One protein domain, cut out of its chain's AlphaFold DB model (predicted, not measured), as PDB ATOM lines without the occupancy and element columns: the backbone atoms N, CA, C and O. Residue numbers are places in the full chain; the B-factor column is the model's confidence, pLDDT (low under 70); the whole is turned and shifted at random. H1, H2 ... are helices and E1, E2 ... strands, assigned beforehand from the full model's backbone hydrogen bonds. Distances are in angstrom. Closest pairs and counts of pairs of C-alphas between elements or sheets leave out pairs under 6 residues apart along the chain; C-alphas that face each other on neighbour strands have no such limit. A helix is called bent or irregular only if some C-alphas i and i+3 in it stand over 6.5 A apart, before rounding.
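What this domain is: This is residues 11 to 174 of the 180 residues of an uncharacterized protein of Afipia sp. 62-7 (UniProt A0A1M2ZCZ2). A twisted sheet of seven strands has three helices, H3, H4 and H5, packed on one face and only the short H1 on the other, while a long loop reaches far out from the body. Residues 94 to 99 of that loop stick out free, and H2 sits off the sheet. The printed part has 164 residues, in the order E1 H1 E2 H2 H3 E3 H4 E4 E5 E6 H5 E7; the sheet runs E3 E4 E5 E6 E2 E1 E7, mixed, and the class is mixed, helices and strands. The whole is compact, with a radius of gyration of the C-alphas of 16.4 A and spans of 51 by 39 by 31 A.

How they stand to each other: In the sheet, E4 (residues 123 to 127), E5 (132 to 137) and E6 (140 to 148) form a meander, each strand the antiparallel neighbour of the one before, with hairpins E4 and E5, E5 and E6. N 125 and O 134 are 3.0 A apart, N 135 and O 144 2.9 A. E3 (81 to 83), an edge strand, is antiparallel to E4, with N 82 and O 126 at 2.8 A. E2 (29 to 37) is antiparallel to E6, with N 32 and O 145 at 2.8 A, and to E1 (11 to 16), with N 14 and O 33 at 2.9 A. E7 (167 to 169), the other edge strand, is parallel to E1, with N 168 and O 11 at 2.8 A. H5 (154 to 162) is on the sheet, which curls round it; E6, H5 and E7 form a split strand-helix-strand unit, a strand, a helix and a further strand of the same sheet, with E2 and E1 between the two strands in the sheet, and its crossover is right-handed. H3 (58 to 76), on the same face, touches H5 with residues 67 to 74 alone; the closest C-alphas, of Arg 70 and Ile 161, are 5.3 A apart, at a steep tilt of 53 degrees, opposite ways. H4 (107 to 116), also on that face, touches H3, whose residues 65 to 72 alone take part; the closest C-alphas, of Arg 69 and Gln 108, are 6.6 A apart. H4 has a height over the sheet of 6.7 A. H1 (18 to 24) is on the opposite face at a height of 8.7 A; it is irregular, with C-alphas 20 and 23 9.2 A apart. H2 (43 to 48) is not on the sheet and is apart from H3. Every O i to N i+4 pair is within hydrogen-bond range in H2, H3 and H5, against 3 of 6 in H4 and 0 of 3 in H1, where 2 of 4 O i to N i+3 pairs are.

Where its parts are: E1 begins at C-alpha 11, (260.405, 176.919, 261.591). H3 is 26.9 A long, from C-alpha 58 at (268.625, 173.718, 247.545); E2 is 25.6 A, E6 24.8 A, E5 17.6 A, E1 16.0 A and H4 15.2 A. E7 ends at C-alpha 169, (254.927, 175.858, 268.064).

The domain as a whole: The C-alphas of Phe 99 and Lys 171, the two farthest apart, are 51.5 A apart. The printed part has no cut. The link from E3 to H4, residues 84 to 106, is long. The mean pLDDT of the printed part is 90.1, and no printed residue is under 70.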
ATOM      1  N   ILE A  11     259.620 177.332 260.432       95.88
ATOM      2  CA  ILE A  11     260.405 176.919 261.591       95.88
ATOM      3  C   ILE A  11     259.452 176.399 262.638       95.88
ATOM      4  O   ILE A  11     258.666 177.147 263.220       95.88
ATOM      5  N   HIS A  12     259.541 175.109 262.893       95.94
ATOM      6  CA  HIS A  12     258.792 174.482 263.952       95.94
ATOM      7  C   HIS A  12     259.670 174.328 265.184       95.94
ATOM      8  O   HIS A  12     260.891 174.168 265.101       95.94
ATOM      9  N   TRP A  13     259.043 174.407 266.347       96.06
ATOM     10  CA  TRP A  13     259.732 174.202 267.606       96.06
ATOM     11  C   TRP A  13     258.792 173.640 268.659       96.06
ATOM     12  O   TRP A  13     257.571 173.792 268.572       96.06
ATOM     13  N   SER A  14     259.362 173.024 269.687       94.56
ATOM     14  CA  SER A  14     258.632 172.748 270.919       94.56
ATOM     15  C   SER A  14     259.565 172.575 272.101       94.56
ATOM     16  O   SER A  14     260.737 172.222 271.966       94.56
ATOM     17  N   LEU A  15     259.009 172.831 273.280       93.44
ATOM     18  CA  LEU A  15     259.640 172.492 274.541       93.44
ATOM     19  C   LEU A  15     259.654 170.967 274.697       93.44
ATOM     20  O   LEU A  15     258.642 170.311 274.444       93.44
ATOM     21  N   VAL A  16     260.788 170.412 275.110       90.75
ATOM     22  CA  VAL A  16     260.903 168.991 275.443       90.75
ATOM     23  C   VAL A  16     260.653 168.859 276.946       90.75
ATOM     24  O   VAL A  16     261.384 169.487 277.722       90.75
ATOM     25  N   PRO A  17     259.624 168.108 277.379       87.06
ATOM     26  CA  PRO A  17     259.380 167.852 278.793       87.06
ATOM     27  C   PRO A  17     260.611 167.241 279.469       87.06
ATOM     28  O   PRO A  17     261.372 166.501 278.842       87.06
ATOM     29  N   LEU A  18     260.831 167.556 280.747       82.19
ATOM     30  CA  LEU A  18     262.025 167.104 281.467       82.19
ATOM     31  C   LEU A  18     262.061 165.574 281.585       82.19
ATOM     32  O   LEU A  18     263.140 164.988 281.526       82.19
ATOM     33  N   GLU A  19     260.888 164.947 281.718       80.81
ATOM     34  CA  GLU A  19     260.722 163.494 281.733       80.81
ATOM     35  C   GLU A  19     261.207 162.823 280.444       80.81
ATOM     36  O   GLU A  19     261.763 161.728 280.507       80.81
ATOM     37  N   ASP A  20     261.067 163.504 279.307       80.94
ATOM     38  CA  ASP A  20     261.496 162.997 278.009       80.94
ATOM     39  C   ASP A  20     262.966 163.341 277.756       80.94
ATOM     40  O   ASP A  20     263.714 162.521 277.242       80.94
ATOM     41  N   ALA A  21     263.423 164.532 278.158       78.94
ATOM     42  CA  ALA A  21     264.723 165.086 277.779       78.94
ATOM     43  C   ALA A  21     265.938 164.200 278.130       78.94
ATOM     44  O   ALA A  21     266.975 164.317 277.473       78.94
ATOM     45  N   GLY A  22     265.855 163.324 279.137       81.94
ATOM     46  CA  GLY A  22     266.904 162.349 279.455       81.94
ATOM     47  C   GLY A  22     268.300 162.981 279.557       81.94
ATOM     48  O   GLY A  22     268.513 163.943 280.292       81.94
ATOM     49  N   ALA A  23     269.261 162.486 278.770       79.06
ATOM     50  CA  ALA A  23     270.628 163.020 278.739       79.06
ATOM     51  C   ALA A  23     270.736 164.461 278.186       79.06
ATOM     52  O   ALA A  23     271.785 165.096 278.339       79.06
ATOM     53  N   LEU A  24     269.701 164.986 277.514       80.38
ATOM     54  CA  LEU A  24     269.609 166.383 277.056       80.38
ATOM     55  C   LEU A  24     269.387 167.357 278.211       80.38
ATOM     56  O   LEU A  24     269.817 168.508 278.118       80.38
ATOM     57  N   ALA A  25     268.758 166.901 279.293       82.00
ATOM     58  CA  ALA A  25     268.484 167.736 280.445       82.00
ATOM     59  C   ALA A  25     269.785 168.206 281.108       82.00
ATOM     60  O   ALA A  25     270.755 167.464 281.263       82.00
ATOM     61  N   SER A  26     269.807 169.473 281.512       84.12
ATOM     62  CA  SER A  26     270.839 170.038 282.380       84.12
ATOM     63  C   SER A  26     270.143 170.808 283.503       84.12
ATOM     64  O   SER A  26     269.135 171.462 283.227       84.12
ATOM     65  N   PRO A  27     270.621 170.739 284.759       84.94
ATOM     66  CA  PRO A  27     269.981 171.443 285.869       84.94
ATOM     67  C   PRO A  27     269.839 172.944 285.590       84.94
ATOM     68  O   PRO A  27     270.789 173.583 285.141       84.94
ATOM     69  N   GLY A  28     268.654 173.501 285.853       88.81
ATOM     70  CA  GLY A  28     268.359 174.918 285.614       88.81
ATOM     71  C   GLY A  28     268.312 175.316 284.135       88.81
ATOM     72  O   GLY A  28     268.430 176.502 283.825       88.81
ATOM     73  N   CYS A  29     268.171 174.349 283.221       92.00
ATOM     74  CA  CYS A  29     268.017 174.586 281.790       92.00
ATOM     75  C   CYS A  29     266.751 173.923 281.244       92.00
ATOM     76  O   CYS A  29     266.427 172.784 281.573       92.00
ATOM     77  N   ARG A  30     266.105 174.610 280.305       93.38
ATOM     78  CA  ARG A  30     265.040 174.065 279.459       93.38
ATOM     79  C   ARG A  30     265.617 173.518 278.161       93.38
ATOM     80  O   ARG A  30     266.567 174.086 277.621       93.38
ATOM     81  N   VAL A  31     265.013 172.454 277.640       94.25
ATOM     82  CA  VAL A  31     265.385 171.857 276.352       94.25
ATOM     83  C   VAL A  31     264.330 172.200 275.310       94.25
ATOM     84  O   VAL A  31     263.132 172.052 275.541       94.25
ATOM     85  N   LEU A  32     264.791 172.673 274.159       94.81
ATOM     86  CA  LEU A  32     263.981 172.956 272.990       94.81
ATOM     87  C   LEU A  32     264.422 172.055 271.850       94.81
ATOM     88  O   LEU A  32     265.616 171.849 271.637       94.81
ATOM     89  N   ALA A  33     263.450 171.600 271.084       94.88
ATOM     90  CA  ALA A  33     263.664 171.027 269.774       94.88
ATOM     91  C   ALA A  33     263.234 172.049 268.723       94.88
ATOM     92  O   ALA A  33     262.157 172.636 268.846       94.88
ATOM     93  N   ILE A  34     264.070 172.275 267.713       95.94
ATOM     94  CA  ILE A  34     263.814 173.218 266.618       95.94
ATOM     95  C   ILE A  34     264.122 172.508 265.305       95.94
ATOM     96  O   ILE A  34     265.188 171.905 265.168       95.94
ATOM     97  N   TRP A  35     263.211 172.579 264.339       94.69
ATOM     98  CA  TRP A  35     263.392 171.963 263.029       94.69
ATOM     99  C   TRP A  35     262.737 172.793 261.917       94.69
ATOM    100  O   TRP A  35     261.673 173.385 262.120       94.69
ATOM    101  N   PRO A  36     263.353 172.850 260.729       93.56
ATOM    102  CA  PRO A  36     262.700 173.349 259.531       93.56
ATOM    103  C   PRO A  36     261.632 172.360 259.050       93.56
ATOM    104  O   PRO A  36     261.805 171.146 259.130       93.56
ATOM    105  N   ALA A  37     260.531 172.887 258.526       91.69
ATOM    106  CA  ALA A  37     259.498 172.142 257.822       91.69
ATOM    107  C   ALA A  37     259.341 172.687 256.388       91.69
ATOM    108  O   ALA A  37     259.511 173.892 256.181       91.69
ATOM    109  N   PRO A  38     258.969 171.850 255.404       91.00
ATOM    110  CA  PRO A  38     258.693 170.418 255.539       91.00
ATOM    111  C   PRO A  38     259.952 169.600 255.866       91.00
ATOM    112  O   PRO A  38     261.058 170.056 255.600       91.00
ATOM    113  N   VAL A  39     259.781 168.431 256.484       87.62
ATOM    114  CA  VAL A  39     260.864 167.458 256.708       87.62
ATOM    115  C   VAL A  39     260.764 166.312 255.703       87.62
ATOM    116  O   VAL A  39     259.683 166.026 255.184       87.62
ATOM    117  N   ASN A  40     261.870 165.611 255.455       84.88
ATOM    118  CA  ASN A  40     261.821 164.372 254.682       84.88
ATOM    119  C   ASN A  40     260.923 163.344 255.381       84.88
ATOM    120  O   ASN A  40     260.842 163.296 256.612       84.88
ATOM    121  N   HIS A  41     260.242 162.518 254.589       82.62
ATOM    122  CA  HIS A  41     259.353 161.500 255.130       82.62
ATOM    123  C   HIS A  41     260.148 160.433 255.890       82.62
ATOM    124  O   HIS A  41     260.981 159.743 255.309       82.62
ATOM    125  N   ASP A  42     259.838 160.270 257.175       82.88
ATOM    126  CA  ASP A  42     260.485 159.317 258.073       82.88
ATOM    127  C   ASP A  42     259.450 158.686 259.020       82.88
ATOM    128  O   ASP A  42     258.473 159.332 259.426       82.88
ATOM    129  N   ALA A  43     259.631 157.404 259.346       83.94
ATOM    130  CA  ALA A  43     258.711 156.669 260.210       83.94
ATOM    131  C   ALA A  43     258.697 157.232 261.641       83.94
ATOM    132  O   ALA A  43     257.618 157.430 262.200       83.94
ATOM    133  N   CYS A  44     259.866 157.576 262.189       82.44
ATOM    134  CA  CYS A  44     260.009 158.158 263.521       82.44
ATOM    135  C   CYS A  44     259.332 159.531 263.584       82.44
ATOM    136  O   CYS A  44     258.628 159.846 264.541       82.44
ATOM    137  N   PHE A  45     259.471 160.344 262.532       84.88
ATOM    138  CA  PHE A  45     258.796 161.644 262.438       84.88
ATOM    139  C   PHE A  45     257.279 161.507 262.343       84.88
ATOM    140  O   PHE A  45     256.542 162.237 263.004       84.88
ATOM    141  N   THR A  46     256.795 160.536 261.578       84.56
ATOM    142  CA  THR A  46     255.356 160.260 261.500       84.56
ATOM    143  C   THR A  46     254.808 159.837 262.866       84.56
ATOM    144  O   THR A  46     253.800 160.375 263.325       84.56
ATOM    145  N   GLU A  47     255.496 158.926 263.558       84.25
ATOM    146  CA  GLU A  47     255.099 158.438 264.883       84.25
ATOM    147  C   GLU A  47     255.132 159.539 265.954       84.25
ATOM    148  O   GLU A  47     254.233 159.633 266.798       84.25
ATOM    149  N   ALA A  48     256.118 160.431 265.875       83.31
ATOM    150  CA  ALA A  48     256.241 161.577 266.764       83.31
ATOM    151  C   ALA A  48     255.181 162.665 266.526       83.31
ATOM    152  O   ALA A  48     254.970 163.513 267.398       83.31
ATOM    153  N   GLY A  49     254.490 162.624 265.381       85.62
ATOM    154  CA  GLY A  49     253.387 163.522 265.041       85.62
ATOM    155  C   GLY A  49     253.748 164.673 264.101       85.62
ATOM    156  O   GLY A  49     253.020 165.665 264.066       85.62
ATOM    157  N   PHE A  50     254.843 164.575 263.340       86.94
ATOM    158  CA  PHE A  50     255.123 165.524 262.260       86.94
ATOM    159  C   PHE A  50     254.071 165.372 261.159       86.94
ATOM    160  O   PHE A  50     253.646 164.265 260.831       86.94
ATOM    161  N   THR A  51     253.641 166.493 260.583       83.94
ATOM    162  CA  THR A  51     252.566 166.520 259.577       83.94
ATOM    163  C   THR A  51     252.978 167.162 258.258       83.94
ATOM    164  O   THR A  51     252.303 166.968 257.249       83.94
ATOM    165  N   LEU A  52     254.077 167.922 258.248       86.75
ATOM    166  CA  LEU A  52     254.574 168.621 257.067       86.75
ATOM    167  C   LEU A  52     255.771 167.871 256.490       86.75
ATOM    168  O   LEU A  52     256.900 168.048 256.946       86.75
ATOM    169  N   PHE A  53     255.495 167.057 255.474       86.75
ATOM    170  CA  PHE A  53     256.501 166.313 254.724       86.75
ATOM    171  C   PHE A  53     256.611 166.828 253.291       86.75
ATOM    172  O   PHE A  53     255.612 167.230 252.691       86.75
ATOM    173  N   GLY A  54     257.817 166.810 252.737       85.06
ATOM    174  CA  GLY A  54     258.087 167.317 251.396       85.06
ATOM    175  C   GLY A  54     259.546 167.140 251.006       85.06
ATOM    176  O   GLY A  54     260.373 166.791 251.843       85.06
ATOM    177  N   ASP A  55     259.835 167.375 249.728       78.88
ATOM    178  CA  ASP A  55     261.193 167.272 249.207       78.88
ATOM    179  C   ASP A  55     261.991 168.534 249.547       78.88
ATOM    180  O   ASP A  55     261.577 169.661 249.244       78.88
ATOM    181  N   ASN A  56     263.162 168.330 250.140       83.56
ATOM    182  CA  ASN A  56     264.102 169.398 250.441       83.56
ATOM    183  C   ASN A  56     264.878 169.755 249.169       83.56
ATOM    184  O   ASN A  56     265.602 168.930 248.612       83.56
ATOM    185  N   ASN A  57     264.696 170.982 248.682       86.06
ATOM    186  CA  ASN A  57     265.471 171.530 247.573       86.06
ATOM    187  C   ASN A  57     266.624 172.403 248.092       86.06
ATOM    188  O   ASN A  57     266.709 172.709 249.277       86.06
ATOM    189  N   GLU A  58     267.471 172.885 247.185       88.56
ATOM    190  CA  GLU A  58     268.625 173.718 247.545       88.56
ATOM    191  C   GLU A  58     268.240 174.982 248.343       88.56
ATOM    192  O   GLU A  58     268.949 175.383 249.262       88.56
ATOM    193  N   ALA A  59     267.091 175.602 248.041       89.94
ATOM    194  CA  ALA A  59     266.617 176.773 248.781       89.94
ATOM    195  C   ALA A  59     266.209 176.426 250.225       89.94
ATOM    196  O   ALA A  59     266.424 177.223 251.138       89.94
ATOM    197  N   TRP A  60     265.630 175.240 250.432       91.94
ATOM    198  CA  TRP A  60     265.342 174.701 251.756       91.94
ATOM    199  C   TRP A  60     266.639 174.440 252.525       91.94
ATOM    200  O   TRP A  60     266.744 174.864 253.674       91.94
ATOM    201  N   ASP A  61     267.642 173.826 251.886       90.81
ATOM    202  CA  ASP A  61     268.933 173.521 252.521       90.81
ATOM    203  C   ASP A  61     269.642 174.803 252.972       90.81
ATOM    204  O   ASP A  61     270.050 174.923 254.127       90.81
ATOM    205  N   GLN A  62     269.693 175.817 252.102       92.75
ATOM    206  CA  GLN A  62     270.261 177.127 252.433       92.75
ATOM    207  C   GLN A  62     269.530 177.797 253.606       92.75
ATOM    208  O   GLN A  62     270.167 178.373 254.492       92.75
ATOM    209  N   ALA A  63     268.197 177.721 253.640       93.88
ATOM    210  CA  ALA A  63     267.404 178.274 254.734       93.88
ATOM    211  C   ALA A  63     267.635 177.511 256.051       93.88
ATOM    212  O   ALA A  63     267.786 178.131 257.105       93.88
ATOM    213  N   ALA A  64     267.726 176.182 255.998       93.69
ATOM    214  CA  ALA A  64     268.025 175.347 257.154       93.69
ATOM    215  C   ALA A  64     269.425 175.652 257.716       93.69
ATOM    216  O   ALA A  64     269.575 175.911 258.914       93.69
ATOM    217  N   GLU A  65     270.449 175.723 256.864       95.00
ATOM    218  CA  GLU A  65     271.808 176.098 257.265       95.00
ATOM    219  C   GLU A  65     271.879 177.496 257.896       95.00
ATOM    220  O   GLU A  65     272.592 177.700 258.885       95.00
ATOM    221  N   GLU A  66     271.109 178.453 257.377       95.94
ATOM    222  CA  GLU A  66     271.021 179.802 257.936       95.94
ATOM    223  C   GLU A  66     270.376 179.808 259.334       95.94
ATOM    224  O   GLU A  66     270.831 180.549 260.210       95.94
ATOM    225  N   ILE A  67     269.387 178.944 259.607       96.38
ATOM    226  CA  ILE A  67     268.861 178.752 260.971       96.38
ATOM    227  C   ILE A  67     269.961 178.241 261.897       96.38
ATOM    228  O   ILE A  67     270.149 178.795 262.980       96.38
ATOM    229  N   LEU A  68     270.702 177.205 261.493       97.19
ATOM    230  CA  LEU A  68     271.788 176.659 262.310       97.19
ATOM    231  C   LEU A  68     272.826 177.741 262.636       97.19
ATOM    232  O   LEU A  68     273.238 177.879 263.791       97.19
ATOM    233  N   ARG A  69     273.206 178.550 261.640       97.06
ATOM    234  CA  ARG A  69     274.113 179.688 261.825       97.06
ATOM    235  C   ARG A  69     273.569 180.670 262.869       97.06
ATOM    236  O   ARG A  69     274.297 181.040 263.790       97.06
ATOM    237  N   ARG A  70     272.290 181.053 262.772       97.19
ATOM    238  CA  ARG A  70     271.624 181.970 263.718       97.19
ATOM    239  C   ARG A  70     271.506 181.395 265.124       97.19
ATOM    240  O   ARG A  70     271.660 182.142 266.089       97.19
ATOM    241  N   VAL A  71     271.267 180.092 265.262       97.25
ATOM    242  CA  VAL A  71     271.261 179.402 266.561       97.25
ATOM    243  C   VAL A  71     272.636 179.484 267.208       97.25
ATOM    244  O   VAL A  71     272.740 179.906 268.357       97.25
ATOM    245  N   ILE A  72     273.700 179.151 266.472       96.88
ATOM    246  CA  ILE A  72     275.077 179.238 266.977       96.88
ATOM    247  C   ILE A  72     275.422 180.679 267.374       96.88
ATOM    248  O   ILE A  72     275.994 180.899 268.442       96.88
ATOM    249  N   GLU A  73     275.057 181.663 266.551       95.94
ATOM    250  CA  GLU A  73     275.285 183.086 266.832       95.94
ATOM    251  C   GLU A  73     274.573 183.533 268.118       95.94
ATOM    252  O   GLU A  73     275.186 184.161 268.982       95.94
ATOM    253  N   ASN A  74     273.301 183.160 268.292       95.44
ATOM    254  CA  ASN A  74     272.540 183.507 269.492       95.44
ATOM    255  C   ASN A  74     273.075 182.796 270.739       95.44
ATOM    256  O   ASN A  74     273.182 183.419 271.795       95.44
ATOM    257  N   LEU A  75     273.475 181.528 270.628       95.62
ATOM    258  CA  LEU A  75     274.085 180.797 271.738       95.62
ATOM    259  C   LEU A  75     275.468 181.350 272.111       95.62
ATOM    260  O   LEU A  75     275.824 181.374 273.285       95.62
ATOM    261  N   SER A  76     276.214 181.891 271.146       95.06
ATOM    262  CA  SER A  76     277.520 182.518 271.394       95.06
ATOM    263  C   SER A  76     277.435 183.750 272.305       95.06
ATOM    264  O   SER A  76     278.435 184.130 272.913       95.06
ATOM    265  N   ARG A  77     276.241 184.339 272.485       93.62
ATOM    266  CA  ARG A  77     276.003 185.420 273.461       93.62
ATOM    267  C   ARG A  77     276.179 184.962 274.914       93.62
ATOM    268  O   ARG A  77     276.457 185.794 275.771       93.62
ATOM    269  N   PHE A  78     276.046 183.664 275.197       92.94
ATOM    270  CA  PHE A  78     276.284 183.096 276.531       92.94
ATOM    271  C   PHE A  78     277.771 182.828 276.812       92.94
ATOM    272  O   PHE A  78     278.154 182.620 277.963       92.94
ATOM    273  N   GLY A  79     278.617 182.842 275.779       94.06
ATOM    274  CA  GLY A  79     280.055 182.630 275.886       94.06
ATOM    275  C   GLY A  79     280.624 181.842 274.711       94.06
ATOM    276  O   GLY A  79     279.905 181.391 273.821       94.06
ATOM    277  N   ALA A  80     281.945 181.656 274.725       93.69
ATOM    278  CA  ALA A  80     282.640 180.890 273.697       93.69
ATOM    279  C   ALA A  80     282.145 179.435 273.643       93.69
ATOM    280  O   ALA A  80     281.874 178.813 274.675       93.69
ATOM    281  N   ALA A  81     282.062 178.896 272.426       94.81
ATOM    282  CA  ALA A  81     281.689 177.510 272.201       94.81
ATOM    283  C   ALA A  81     282.817 176.563 272.638       94.81
ATOM    284  O   ALA A  81     283.970 176.713 272.231       94.81
ATOM    285  N   LYS A  82     282.465 175.545 273.421       93.25
ATOM    286  CA  LYS A  82     283.330 174.430 273.795       93.25
ATOM    287  C   LYS A  82     282.659 173.124 273.401       93.25
ATOM    288  O   LYS A  82     281.619 172.756 273.947       93.25
ATOM    289  N   GLN A  83     283.267 172.413 272.460       91.88
ATOM    290  CA  GLN A  83     282.798 171.095 272.057       91.88
ATOM    291  C   GLN A  83     283.082 170.062 273.151       91.88
ATOM    292  O   GLN A  83     284.161 170.050 273.743       91.88
ATOM    293  N   ILE A  84     282.093 169.214 273.437       88.56
ATOM    294  CA  ILE A  84     282.163 168.194 274.494       88.56
ATOM    295  C   ILE A  84     282.545 166.816 273.921       88.56
ATOM    296  O   ILE A  84     283.072 165.973 274.643       88.56
ATOM    297  N   GLY A  85     282.327 166.596 272.619       82.25
ATOM    298  CA  GLY A  85     282.678 165.367 271.898       82.25
ATOM    299  C   GLY A  85     283.971 165.455 271.077       82.25
ATOM    300  O   GLY A  85     284.629 166.493 271.020       82.25
ATOM    301  N   LYS A  86     284.320 164.351 270.402       85.19
ATOM    302  CA  LYS A  86     285.459 164.309 269.474       85.19
ATOM    303  C   LYS A  86     285.158 165.188 268.249       85.19
ATOM    304  O   LYS A  86     284.146 164.940 267.592       85.19
ATOM    305  N   PRO A  87     286.023 166.158 267.910       88.62
ATOM    306  CA  PRO A  87     285.786 167.027 266.773       88.62
ATOM    307  C   PRO A  87     285.884 166.268 265.453       88.62
ATOM    308  O   PRO A  87     286.729 165.379 265.285       88.62
ATOM    309  N   LEU A  88     285.028 166.650 264.505       89.19
ATOM    310  CA  LEU A  88     285.166 166.215 263.123       89.19
ATOM    311  C   LEU A  88     286.376 166.916 262.514       89.19
ATOM    312  O   LEU A  88     286.606 168.106 262.740       89.19
ATOM    313  N   ARG A  89     287.161 166.160 261.752       90.19
ATOM    314  CA  ARG A  89     288.376 166.649 261.103       90.19
ATOM    315  C   ARG A  89     288.277 166.458 259.605       90.19
ATOM    316  O   ARG A  89     287.678 165.484 259.148       90.19
ATOM    317  N   ASP A  90     288.888 167.371 258.859       87.31
ATOM    318  CA  ASP A  90     289.072 167.179 257.431       87.31
ATOM    319  C   ASP A  90     289.896 165.909 257.170       87.31
ATOM    320  O   ASP A  90     290.658 165.416 258.012       87.31
ATOM    321  N   ASN A  91     289.699 165.335 255.988       84.38
ATOM    322  CA  ASN A  91     290.454 164.171 255.568       84.38
ATOM    323  C   ASN A  91     291.484 164.608 254.523       84.38
ATOM    324  O   ASN A  91     291.116 164.774 253.356       84.38
ATOM    325  N   PRO A  92     292.760 164.817 254.901       84.31
ATOM    326  CA  PRO A  92     293.767 165.213 253.935       84.31
ATOM    327  C   PRO A  92     293.900 164.162 252.821       84.31
ATOM    328  O   PRO A  92     293.733 162.956 253.079       84.31
ATOM    329  N   PRO A  93     294.246 164.594 251.591       86.75
ATOM    330  CA  PRO A  93     294.599 163.687 250.509       86.75
ATOM    331  C   PRO A  93     295.617 162.645 250.973       86.75
ATOM    332  O   PRO A  93     296.510 162.956 251.764       86.75
ATOM    333  N   TRP A  94     295.495 161.411 250.476       88.69
ATOM    334  CA  TRP A  94     296.259 160.262 250.980       88.69
ATOM    335  C   TRP A  94     297.777 160.509 251.026       88.69
ATOM    336  O   TRP A  94     298.429 160.093 251.979       88.69
ATOM    337  N   TYR A  95     298.319 161.253 250.056       88.50
ATOM    338  CA  TYR A  95     299.745 161.575 249.952       88.50
ATOM    339  C   TYR A  95     300.239 162.588 251.003       88.50
ATOM    340  O   TYR A  95     301.438 162.675 251.245       88.50
ATOM    341  N   LEU A  96     299.343 163.333 251.661       86.69
ATOM    342  CA  LEU A  96     299.687 164.264 252.746       86.69
ATOM    343  C   LEU A  96     299.523 163.651 254.139       86.69
ATOM    344  O   LEU A  96     300.011 164.226 255.110       86.69
ATOM    345  N   ARG A  97     298.874 162.487 254.262       84.75
ATOM    346  CA  ARG A  97     298.547 161.878 255.565       84.75
ATOM    347  C   ARG A  97     299.771 161.500 256.403       84.75
ATOM    348  O   ARG A  97     299.652 161.403 257.618       84.75
ATOM    349  N   LEU A  98     300.934 161.313 255.778       84.81
ATOM    350  CA  LEU A  98     302.197 161.043 256.481       84.81
ATOM    351  C   LEU A  98     302.794 162.292 257.151       84.81
ATOM    352  O   LEU A  98     303.595 162.160 258.068       84.81
ATOM    353  N   PHE A  99     302.401 163.492 256.713       87.31
ATOM    354  CA  PHE A  99     302.994 164.762 257.154       87.31
ATOM    355  C   PHE A  99     301.981 165.728 257.774       87.31
ATOM    356  O   PHE A  99     302.368 166.715 258.395       87.31
ATOM    357  N   ARG A 100     300.682 165.467 257.600       82.75
ATOM    358  CA  ARG A 100     299.600 166.335 258.057       82.75
ATOM    359  C   ARG A 100     298.490 165.509 258.691       82.75
ATOM    360  O   ARG A 100     297.949 164.597 258.068       82.75
ATOM    361  N   THR A 101     298.118 165.877 259.912       79.81
ATOM    362  CA  THR A 101     296.866 165.415 260.520       79.81
ATOM    363  C   THR A 101     295.723 166.329 260.094       79.81
ATOM    364  O   THR A 101     295.944 167.491 259.759       79.81
ATOM    365  N   GLY A 102     294.503 165.793 260.052       83.19
ATOM    366  CA  GLY A 102     293.346 166.594 259.677       83.19
ATOM    367  C   GLY A 102     293.102 167.757 260.645       83.19
ATOM    368  O   GLY A 102     293.268 167.601 261.858       83.19
ATOM    369  N   HIS A 103     292.715 168.907 260.108       87.25
ATOM    370  CA  HIS A 103     292.281 170.080 260.851       87.25
ATOM    371  C   HIS A 103     290.832 169.919 261.291       87.25
ATOM    372  O   HIS A 103     290.012 169.341 260.582       87.25
ATOM    373  N   GLU A 104     290.516 170.438 262.472       91.38
ATOM    374  CA  GLU A 104     289.148 170.439 262.984       91.38
ATOM    375  C   GLU A 104     288.262 171.320 262.109       91.38
ATOM    376  O   GLU A 104     288.656 172.416 261.702       91.38
ATOM    377  N   LEU A 105     287.074 170.813 261.790       91.12
ATOM    378  CA  LEU A 105     286.130 171.544 260.961       91.12
ATOM    379  C   LEU A 105     285.567 172.754 261.731       91.12
ATOM    380  O   LEU A 105     285.445 172.710 262.962       91.12
ATOM    381  N   PRO A 106     285.164 173.825 261.026       93.19
ATOM    382  CA  PRO A 106     284.396 174.918 261.611       93.19
ATOM    383  C   PRO A 106     283.168 174.418 262.381       93.19
ATOM    384  O   PRO A 106     282.509 173.468 261.963       93.19
ATOM    385  N   LEU A 107     282.816 175.102 263.475       93.06
ATOM    386  CA  LEU A 107     281.737 174.699 264.388       93.06
ATOM    387  C   LEU A 107     280.407 174.409 263.670       93.06
ATOM    388  O   LEU A 107     279.754 173.414 263.967       93.06
ATOM    389  N   GLN A 108     280.036 175.247 262.697       94.25
ATOM    390  CA  GLN A 108     278.821 175.053 261.902       94.25
ATOM    391  C   GLN A 108     278.860 173.743 261.105       94.25
ATOM    392  O   GLN A 108     277.879 173.013 261.112       94.25
ATOM    393  N   GLN A 109     279.992 173.398 260.481       93.44
ATOM    394  CA  GLN A 109     280.138 172.123 259.765       93.44
ATOM    395  C   GLN A 109     280.105 170.934 260.724       93.44
ATOM    396  O   GLN A 109     279.486 169.918 260.421       93.44
ATOM    397  N   GLN A 110     280.718 171.077 261.903       94.25
ATOM    398  CA  GLN A 110     280.663 170.044 262.934       94.25
ATOM    399  C   GLN A 110     279.238 169.768 263.415       94.25
ATOM    400  O   GLN A 110     278.919 168.616 263.681       94.25
ATOM    401  N   ALA A 111     278.391 170.796 263.499       94.50
ATOM    402  CA  ALA A 111     276.980 170.653 263.836       94.50
ATOM    403  C   ALA A 111     276.126 170.156 262.656       94.50
ATOM    404  O   ALA A 111     275.178 169.402 262.861       94.50
ATOM    405  N   LEU A 112     276.456 170.557 261.428       94.44
ATOM    406  CA  LEU A 112     275.676 170.243 260.229       94.44
ATOM    407  C   LEU A 112     275.861 168.794 259.767       94.44
ATOM    408  O   LEU A 112     274.890 168.091 259.512       94.44
ATOM    409  N   TRP A 113     277.103 168.318 259.667       92.94
ATOM    410  CA  TRP A 113     277.393 167.031 259.028       92.94
ATOM    411  C   TRP A 113     276.730 165.819 259.698       92.94
ATOM    412  O   TRP A 113     276.213 164.976 258.963       92.94
ATOM    413  N   PRO A 114     276.660 165.714 261.040       91.31
ATOM    414  CA  PRO A 114     275.951 164.613 261.701       91.31
ATOM    415  C   PRO A 114     274.443 164.555 261.404       91.31
ATOM    416  O   PRO A 114     273.814 163.523 261.629       91.31
ATOM    417  N   MET A 115     273.847 165.645 260.910       91.06
ATOM    418  CA  MET A 115     272.445 165.675 260.471       91.06
ATOM    419  C   MET A 115     272.261 165.158 259.040       91.06
ATOM    420  O   MET A 115     271.146 164.828 258.664       91.06
ATOM    421  N   HIS A 116     273.330 165.070 258.243       87.56
ATOM    422  CA  HIS A 116     273.288 164.494 256.893       87.56
ATOM    423  C   HIS A 116     273.754 163.040 256.857       87.56
ATOM    424  O   HIS A 116     273.322 162.274 256.000       87.56
ATOM    425  N   TRP A 117     274.650 162.666 257.773       86.50
ATOM    426  CA  TRP A 117     275.283 161.353 257.801       86.50
ATOM    427  C   TRP A 117     275.127 160.740 259.191       86.50
ATOM    428  O   TRP A 117     275.831 161.120 260.125       86.50
ATOM    429  N   ASP A 118     274.234 159.761 259.312       83.50
ATOM    430  CA  ASP A 118     273.974 159.004 260.545       83.50
ATOM    431  C   ASP A 118     275.210 158.254 261.083       83.50
ATOM    432  O   ASP A 118     275.352 158.049 262.286       83.50
ATOM    433  N   SER A 119     276.142 157.896 260.199       85.75
ATOM    434  CA  SER A 119     277.423 157.266 260.544       85.75
ATOM    435  C   SER A 119     278.405 158.186 261.280       85.75
ATOM    436  O   SER A 119     279.403 157.704 261.828       85.75
ATOM    437  N   LEU A 120     278.166 159.503 261.292       88.44
ATOM    438  CA  LEU A 120     279.011 160.458 262.002       88.44
ATOM    439  C   LEU A 120     278.587 160.591 263.471       88.44
ATOM    440  O   LEU A 120     277.401 160.514 263.792       88.44
ATOM    441  N   PRO A 121     279.538 160.837 264.392       88.44
ATOM    442  CA  PRO A 121     279.202 161.076 265.787       88.44
ATOM    443  C   PRO A 121     278.329 162.327 265.932       88.44
ATOM    444  O   PRO A 121     278.594 163.352 265.301       88.44
ATOM    445  N   ALA A 122     277.334 162.256 266.819       90.88
ATOM    446  CA  ALA A 122     276.511 163.402 267.173       90.88
ATOM    447  C   ALA A 122     277.371 164.574 267.676       90.88
ATOM    448  O   ALA A 122     278.372 164.401 268.382       90.88
ATOM    449  N   PHE A 123     276.953 165.784 267.332       93.38
ATOM    450  CA  PHE A 123     277.604 167.005 267.765       93.38
ATOM    451  C   PHE A 123     277.032 167.479 269.098       93.38
ATOM    452  O   PHE A 123     275.827 167.423 269.336       93.38
ATOM    453  N   HIS A 124     277.910 167.986 269.964       94.56
ATOM    454  CA  HIS A 124     277.533 168.631 271.215       94.56
ATOM    455  C   HIS A 124     278.532 169.739 271.546       94.56
ATOM    456  O   HIS A 124     279.719 169.469 271.772       94.56
ATOM    457  N   ALA A 125     278.041 170.974 271.629       94.88
ATOM    458  CA  ALA A 125     278.793 172.114 272.131       94.88
ATOM    459  C   ALA A 125     278.040 172.834 273.250       94.88
ATOM    460  O   ALA A 125     276.824 173.009 273.185       94.88
ATOM    461  N   ARG A 126     278.791 173.269 274.261       95.44
ATOM    462  CA  ARG A 126     278.338 174.174 275.319       95.44
ATOM    463  C   ARG A 126     278.813 175.594 275.029       95.44
ATOM    464  O   ARG A 126     279.891 175.768 274.470       95.44
ATOM    465  N   PHE A 127     278.041 176.586 275.448       95.00
ATOM    466  CA  PHE A 127     278.335 178.003 275.267       95.00
ATOM    467  C   PHE A 127     278.412 178.676 276.637       95.00
ATOM    468  O   PHE A 127     277.401 178.846 277.318       95.00
ATOM    469  N   GLY A 128     279.634 179.000 277.063       92.69
ATOM    470  CA  GLY A 128     279.890 179.481 278.422       92.69
ATOM    471  C   GLY A 128     279.517 178.470 279.521       92.69
ATOM    472  O   GLY A 128     279.474 177.253 279.312       92.69
ATOM    473  N   GLU A 129     279.251 178.991 280.721       90.25
ATOM    474  CA  GLU A 129     279.010 178.186 281.933       90.25
ATOM    475  C   GLU A 129     277.547 178.176 282.401       90.25
ATOM    476  O   GLU A 129     277.216 177.496 283.365       90.25
ATOM    477  N   SER A 130     276.649 178.880 281.706       88.12
ATOM    478  CA  SER A 130     275.230 178.982 282.084       88.12
ATOM    479  C   SER A 130     274.406 177.723 281.784       88.12
ATOM    480  O   SER A 130     273.256 177.638 282.199       88.12
ATOM    481  N   GLY A 131     274.977 176.762 281.051       89.12
ATOM    482  CA  GLY A 131     274.286 175.554 280.587       89.12
ATOM    483  C   GLY A 131     273.696 175.663 279.176       89.12
ATOM    484  O   GLY A 131     273.136 174.687 278.682       89.12
ATOM    485  N   ALA A 132     273.876 176.800 278.495       94.31
ATOM    486  CA  ALA A 132     273.510 176.941 277.089       94.31
ATOM    487  C   ALA A 132     274.260 175.913 276.222       94.31
ATOM    488  O   ALA A 132     275.487 175.798 276.303       94.31
ATOM    489  N   ALA A 133     273.540 175.150 275.400       95.31
ATOM    490  CA  ALA A 133     274.135 174.087 274.593       95.31
ATOM    491  C   ALA A 133     273.375 173.846 273.287       95.31
ATOM    492  O   ALA A 133     272.175 174.093 273.197       95.31
ATOM    493  N   LEU A 134     274.091 173.319 272.295       96.12
ATOM    494  CA  LEU A 134     273.545 172.819 271.037       96.12
ATOM    495  C   LEU A 134     273.957 171.364 270.853       96.12
ATOM    496  O   LEU A 134     275.138 171.028 271.010       96.12
ATOM    497  N   ARG A 135     272.996 170.521 270.477       94.69
ATOM    498  CA  ARG A 135     273.238 169.147 270.040       94.69
ATOM    499  C   ARG A 135     272.503 168.860 268.738       94.69
ATOM    500  O   ARG A 135     271.370 169.302 268.557       94.69
ATOM    501  N   THR A 136     273.154 168.122 267.851       93.75
ATOM    502  CA  THR A 136     272.629 167.730 266.535       93.75
ATOM    503  C   THR A 136     273.149 166.339 266.160       93.75
ATOM    504  O   THR A 136     274.173 165.897 266.692       93.75
ATOM    505  N   GLY A 137     272.462 165.627 265.265       89.88
ATOM    506  CA  GLY A 137     272.878 164.292 264.825       89.88
ATOM    507  C   GLY A 137     271.744 163.438 264.267       89.88
ATOM    508  O   GLY A 137     270.654 163.940 264.006       89.88
ATOM    509  N   ASN A 138     272.016 162.137 264.142       82.81
ATOM    510  CA  ASN A 138     271.058 161.091 263.769       82.81
ATOM    511  C   ASN A 138     270.422 161.259 262.379       82.81
ATOM    512  O   ASN A 138     269.300 160.818 262.176       82.81
ATOM    513  N   GLY A 139     271.110 161.894 261.423       84.06
ATOM    514  CA  GLY A 139     270.636 161.933 260.033       84.06
ATOM    515  C   GLY A 139     269.387 162.791 259.788       84.06
ATOM    516  O   GLY A 139     268.786 162.700 258.717       84.06
ATOM    517  N   HIS A 140     269.001 163.640 260.745       84.69
ATOM    518  CA  HIS A 140     267.887 164.563 260.570       84.69
ATOM    519  C   HIS A 140     268.232 165.990 260.991       84.69
ATOM    520  O   HIS A 140     268.982 166.210 261.944       84.69
ATOM    521  N   PHE A 141     267.618 166.971 260.321       90.69
ATOM    522  CA  PHE A 141     267.739 168.380 260.691       90.69
ATOM    523  C   PHE A 141     266.878 168.695 261.923       90.69
ATOM    524  O   PHE A 141     265.785 169.252 261.825       90.69
ATOM    525  N   LEU A 142     267.376 168.308 263.094       92.12
ATOM    526  CA  LEU A 142     266.743 168.543 264.384       92.12
ATOM    527  C   LEU A 142     267.768 169.138 265.346       92.12
ATOM    528  O   LEU A 142     268.783 168.520 265.675       92.12
ATOM    529  N   LEU A 143     267.501 170.364 265.783       95.44
ATOM    530  CA  LEU A 143     268.370 171.109 266.679       95.44
ATOM    531  C   LEU A 143     267.856 170.963 268.108       95.44
ATOM    532  O   LEU A 143     266.772 171.448 268.436       95.44
ATOM    533  N   TRP A 144     268.658 170.340 268.965       94.88
ATOM    534  CA  TRP A 144     268.395 170.277 270.396       94.88
ATOM    535  C   TRP A 144     269.140 171.413 271.084       94.88
ATOM    536  O   TRP A 144     270.373 171.422 271.140       94.88
ATOM    537  N   VAL A 145     268.395 172.385 271.598       95.69
ATOM    538  CA  VAL A 145     268.946 173.575 272.242       95.69
ATOM    539  C   VAL A 145     268.637 173.532 273.730       95.69
ATOM    540  O   VAL A 145     267.476 173.484 274.129       95.69
ATOM    541  N   SER A 146     269.672 173.585 274.561       95.25
ATOM    542  CA  SER A 146     269.522 173.824 275.996       95.25
ATOM    543  C   SER A 146     269.662 175.319 276.254       95.25
ATOM    544  O   SER A 146     270.651 175.918 275.831       95.25
ATOM    545  N   LEU A 147     268.692 175.922 276.940       94.88
ATOM    546  CA  LEU A 147     268.742 177.321 277.366       94.88
ATOM    547  C   LEU A 147     268.637 177.410 278.889       94.88
ATOM    548  O   LEU A 147     267.783 176.727 279.459       94.88
ATOM    549  N   PRO A 148     269.416 178.285 279.546       93.12
ATOM    550  CA  PRO A 148     269.234 178.569 280.964       93.12
ATOM    551  C   PRO A 148     267.803 179.050 281.236       93.12
ATOM    552  O   PRO A 148     267.249 179.852 280.479       93.12
ATOM    553  N   GLU A 149     267.191 178.576 282.319       90.31
ATOM    554  CA  GLU A 149     265.850 179.009 282.725       90.31
ATOM    555  C   GLU A 149     265.827 180.500 283.066       90.31
ATOM    556  O   GLU A 149     264.898 181.216 282.678       90.31
ATOM    557  N   ALA A 150     266.891 180.956 283.733       82.12
ATOM    558  CA  ALA A 150     267.180 182.357 283.984       82.12
ATOM    559  C   ALA A 150     267.675 183.021 282.687       82.12
ATOM    560  O   ALA A 150     268.855 182.954 282.348       82.12
ATOM    561  N   GLY A 151     266.760 183.641 281.941       81.56
ATOM    562  CA  GLY A 151     267.081 184.341 280.697       81.56
ATOM    563  C   GLY A 151     265.935 184.345 279.689       81.56
ATOM    564  O   GLY A 151     264.768 184.207 280.055       81.56
ATOM    565  N   LEU A 152     266.303 184.493 278.412       84.50
ATOM    566  CA  LEU A 152     265.401 184.613 277.263       84.50
ATOM    567  C   LEU A 152     264.429 183.431 277.172       84.50
ATOM    568  O   LEU A 152     264.860 182.272 277.195       84.50
ATOM    569  N   GLY A 153     263.131 183.709 277.050       91.06
ATOM    570  CA  GLY A 153     262.102 182.670 276.962       91.06
ATOM    571  C   GLY A 153     262.256 181.791 275.715       91.06
ATOM    572  O   GLY A 153     262.812 182.217 274.707       91.06
ATOM    573  N   ALA A 154     261.720 180.566 275.746       92.31
ATOM    574  CA  ALA A 154     261.829 179.621 274.627       92.31
ATOM    575  C   ALA A 154     261.288 180.188 273.301       92.31
ATOM    576  O   ALA A 154     261.983 180.212 272.290       92.31
ATOM    577  N   SER A 155     260.063 180.715 273.334       94.31
ATOM    578  CA  SER A 155     259.419 181.326 272.167       94.31
ATOM    579  C   SER A 155     260.165 182.570 271.668       94.31
ATOM    580  O   SER A 155     260.224 182.822 270.470       94.31
ATOM    581  N   GLU A 156     260.753 183.344 272.581       93.88
ATOM    582  CA  GLU A 156     261.533 184.535 272.242       93.88
ATOM    583  C   GLU A 156     262.845 184.158 271.547       93.88
ATOM    584  O   GLU A 156     263.131 184.689 270.481       93.88
ATOM    585  N   PHE A 157     263.555 183.146 272.057       95.31
ATOM    586  CA  PHE A 157     264.740 182.594 271.399       95.31
ATOM    587  C   PHE A 157     264.447 182.123 269.973       95.31
ATOM    588  O   PHE A 157     265.196 182.439 269.052       95.31
ATOM    589  N   VAL A 158     263.348 181.387 269.774       96.19
ATOM    590  CA  VAL A 158     262.993 180.887 268.441       96.19
ATOM    591  C   VAL A 158     262.635 182.038 267.496       96.19
ATOM    592  O   VAL A 158     263.025 182.012 266.332       96.19
ATOM    593  N   ARG A 159     261.954 183.087 267.978       95.31
ATOM    594  CA  ARG A 159     261.683 184.285 267.167       95.31
ATOM    595  C   ARG A 159     262.963 185.018 266.759       95.31
ATOM    596  O   ARG A 159     263.062 185.434 265.608       95.31
ATOM    597  N   ASP A 160     263.946 185.117 267.650       94.62
ATOM    598  CA  ASP A 160     265.221 185.786 267.364       94.62
ATOM    599  C   ASP A 160     266.029 185.078 266.264       94.62
ATOM    600  O   ASP A 160     266.693 185.726 265.449       94.62
ATOM    601  N   ILE A 161     265.957 183.745 266.197       95.75
ATOM    602  CA  ILE A 161     266.641 182.964 265.152       95.75
ATOM    603  C   ILE A 161     265.828 182.851 263.858       95.75
ATOM    604  O   ILE A 161     266.390 182.489 262.828       95.75
ATOM    605  N   ALA A 162     264.525 183.147 263.885       93.38
ATOM    606  CA  ALA A 162     263.630 182.823 262.778       93.38
ATOM    607  C   ALA A 162     263.756 183.738 261.559       93.38
ATOM    608  O   ALA A 162     263.348 183.357 260.464       93.38
ATOM    609  N   GLY A 163     264.317 184.939 261.716       91.44
ATOM    610  CA  GLY A 163     264.481 185.871 260.602       91.44
ATOM    611  C   GLY A 163     263.154 186.120 259.857       91.44
ATOM    612  O   GLY A 163     262.209 186.591 260.486       91.44
ATOM    613  N   PRO A 164     263.069 185.848 258.538       92.25
ATOM    614  CA  PRO A 164     261.850 186.071 257.758       92.25
ATOM    615  C   PRO A 164     260.837 184.916 257.831       92.25
ATOM    616  O   PRO A 164     259.743 185.042 257.279       92.25
ATOM    617  N   TRP A 165     261.195 183.777 258.429       94.69
ATOM    618  CA  TRP A 165     260.391 182.561 258.335       94.69
ATOM    619  C   TRP A 165     259.318 182.492 259.423       94.69
ATOM    620  O   TRP A 165     259.570 182.878 260.569       94.69
ATOM    621  N   PRO A 166     258.117 181.974 259.104       94.62
ATOM    622  CA  PRO A 166     257.086 181.765 260.106       94.62
ATOM    623  C   PRO A 166     257.551 180.782 261.180       94.62
ATOM    624  O   PRO A 166     258.186 179.771 260.877       94.62
ATOM    625  N   VAL A 167     257.180 181.068 262.427       95.56
ATOM    626  CA  VAL A 167     257.456 180.211 263.582       95.56
ATOM    627  C   VAL A 167     256.173 179.530 264.032       95.56
ATOM    628  O   VAL A 167     255.179 180.203 264.302       95.56
ATOM    629  N   VAL A 168     256.213 178.207 264.172       94.69
ATOM    630  CA  VAL A 168     255.072 177.387 264.584       94.69
ATOM    631  C   VAL A 168     255.456 176.531 265.787       94.69
ATOM    632  O   VAL A 168     256.311 175.651 265.710       94.69
ATOM    633  N   GLU A 169     254.804 176.763 266.922       94.94
ATOM    634  CA  GLU A 169     254.927 175.858 268.064       94.94
ATOM    635  C   GLU A 169     254.151 174.568 267.774       94.94
ATOM    636  O   GLU A 169     252.957 174.602 267.474       94.94
ATOM    637  N   THR A 170     254.829 173.423 267.834       92.31
ATOM    638  CA  THR A 170     254.259 172.122 267.462       92.31
ATOM    639  C   THR A 170     254.421 171.128 268.589       92.31
ATOM    640  O   THR A 170     255.536 170.765 268.941       92.31
ATOM    641  N   LYS A 171     253.310 170.627 269.129       88.25
ATOM    642  CA  LYS A 171     253.352 169.580 270.152       88.25
ATOM    643  C   LYS A 171     253.642 168.231 269.501       88.25
ATOM    644  O   LYS A 171     252.839 167.759 268.700       88.25
ATOM    645  N   LEU A 172     254.759 167.619 269.880       87.44
ATOM    646  CA  LEU A 172     255.182 166.298 269.420       87.44
ATOM    647  C   LEU A 172     255.262 165.308 270.581       87.44
ATOM    648  O   LEU A 172     255.310 165.690 271.751       87.44
ATOM    649  N   ARG A 173     255.280 164.019 270.242       85.56
ATOM    650  CA  ARG A 173     255.525 162.922 271.183       85.56
ATOM    651  C   ARG A 173     257.024 162.631 271.220       85.56
ATOM    652  O   ARG A 173     257.521 161.823 270.442       85.56
ATOM    653  N   TRP A 174     257.745 163.313 272.106       82.44
ATOM    654  CA  TRP A 174     259.212 163.277 272.153       82.44
ATOM    655  C   TRP A 174     259.797 161.901 272.470       82.44
ATOM    656  O   TRP A 174     260.844 161.556 271.925       82.44
TER     657      TRP A 174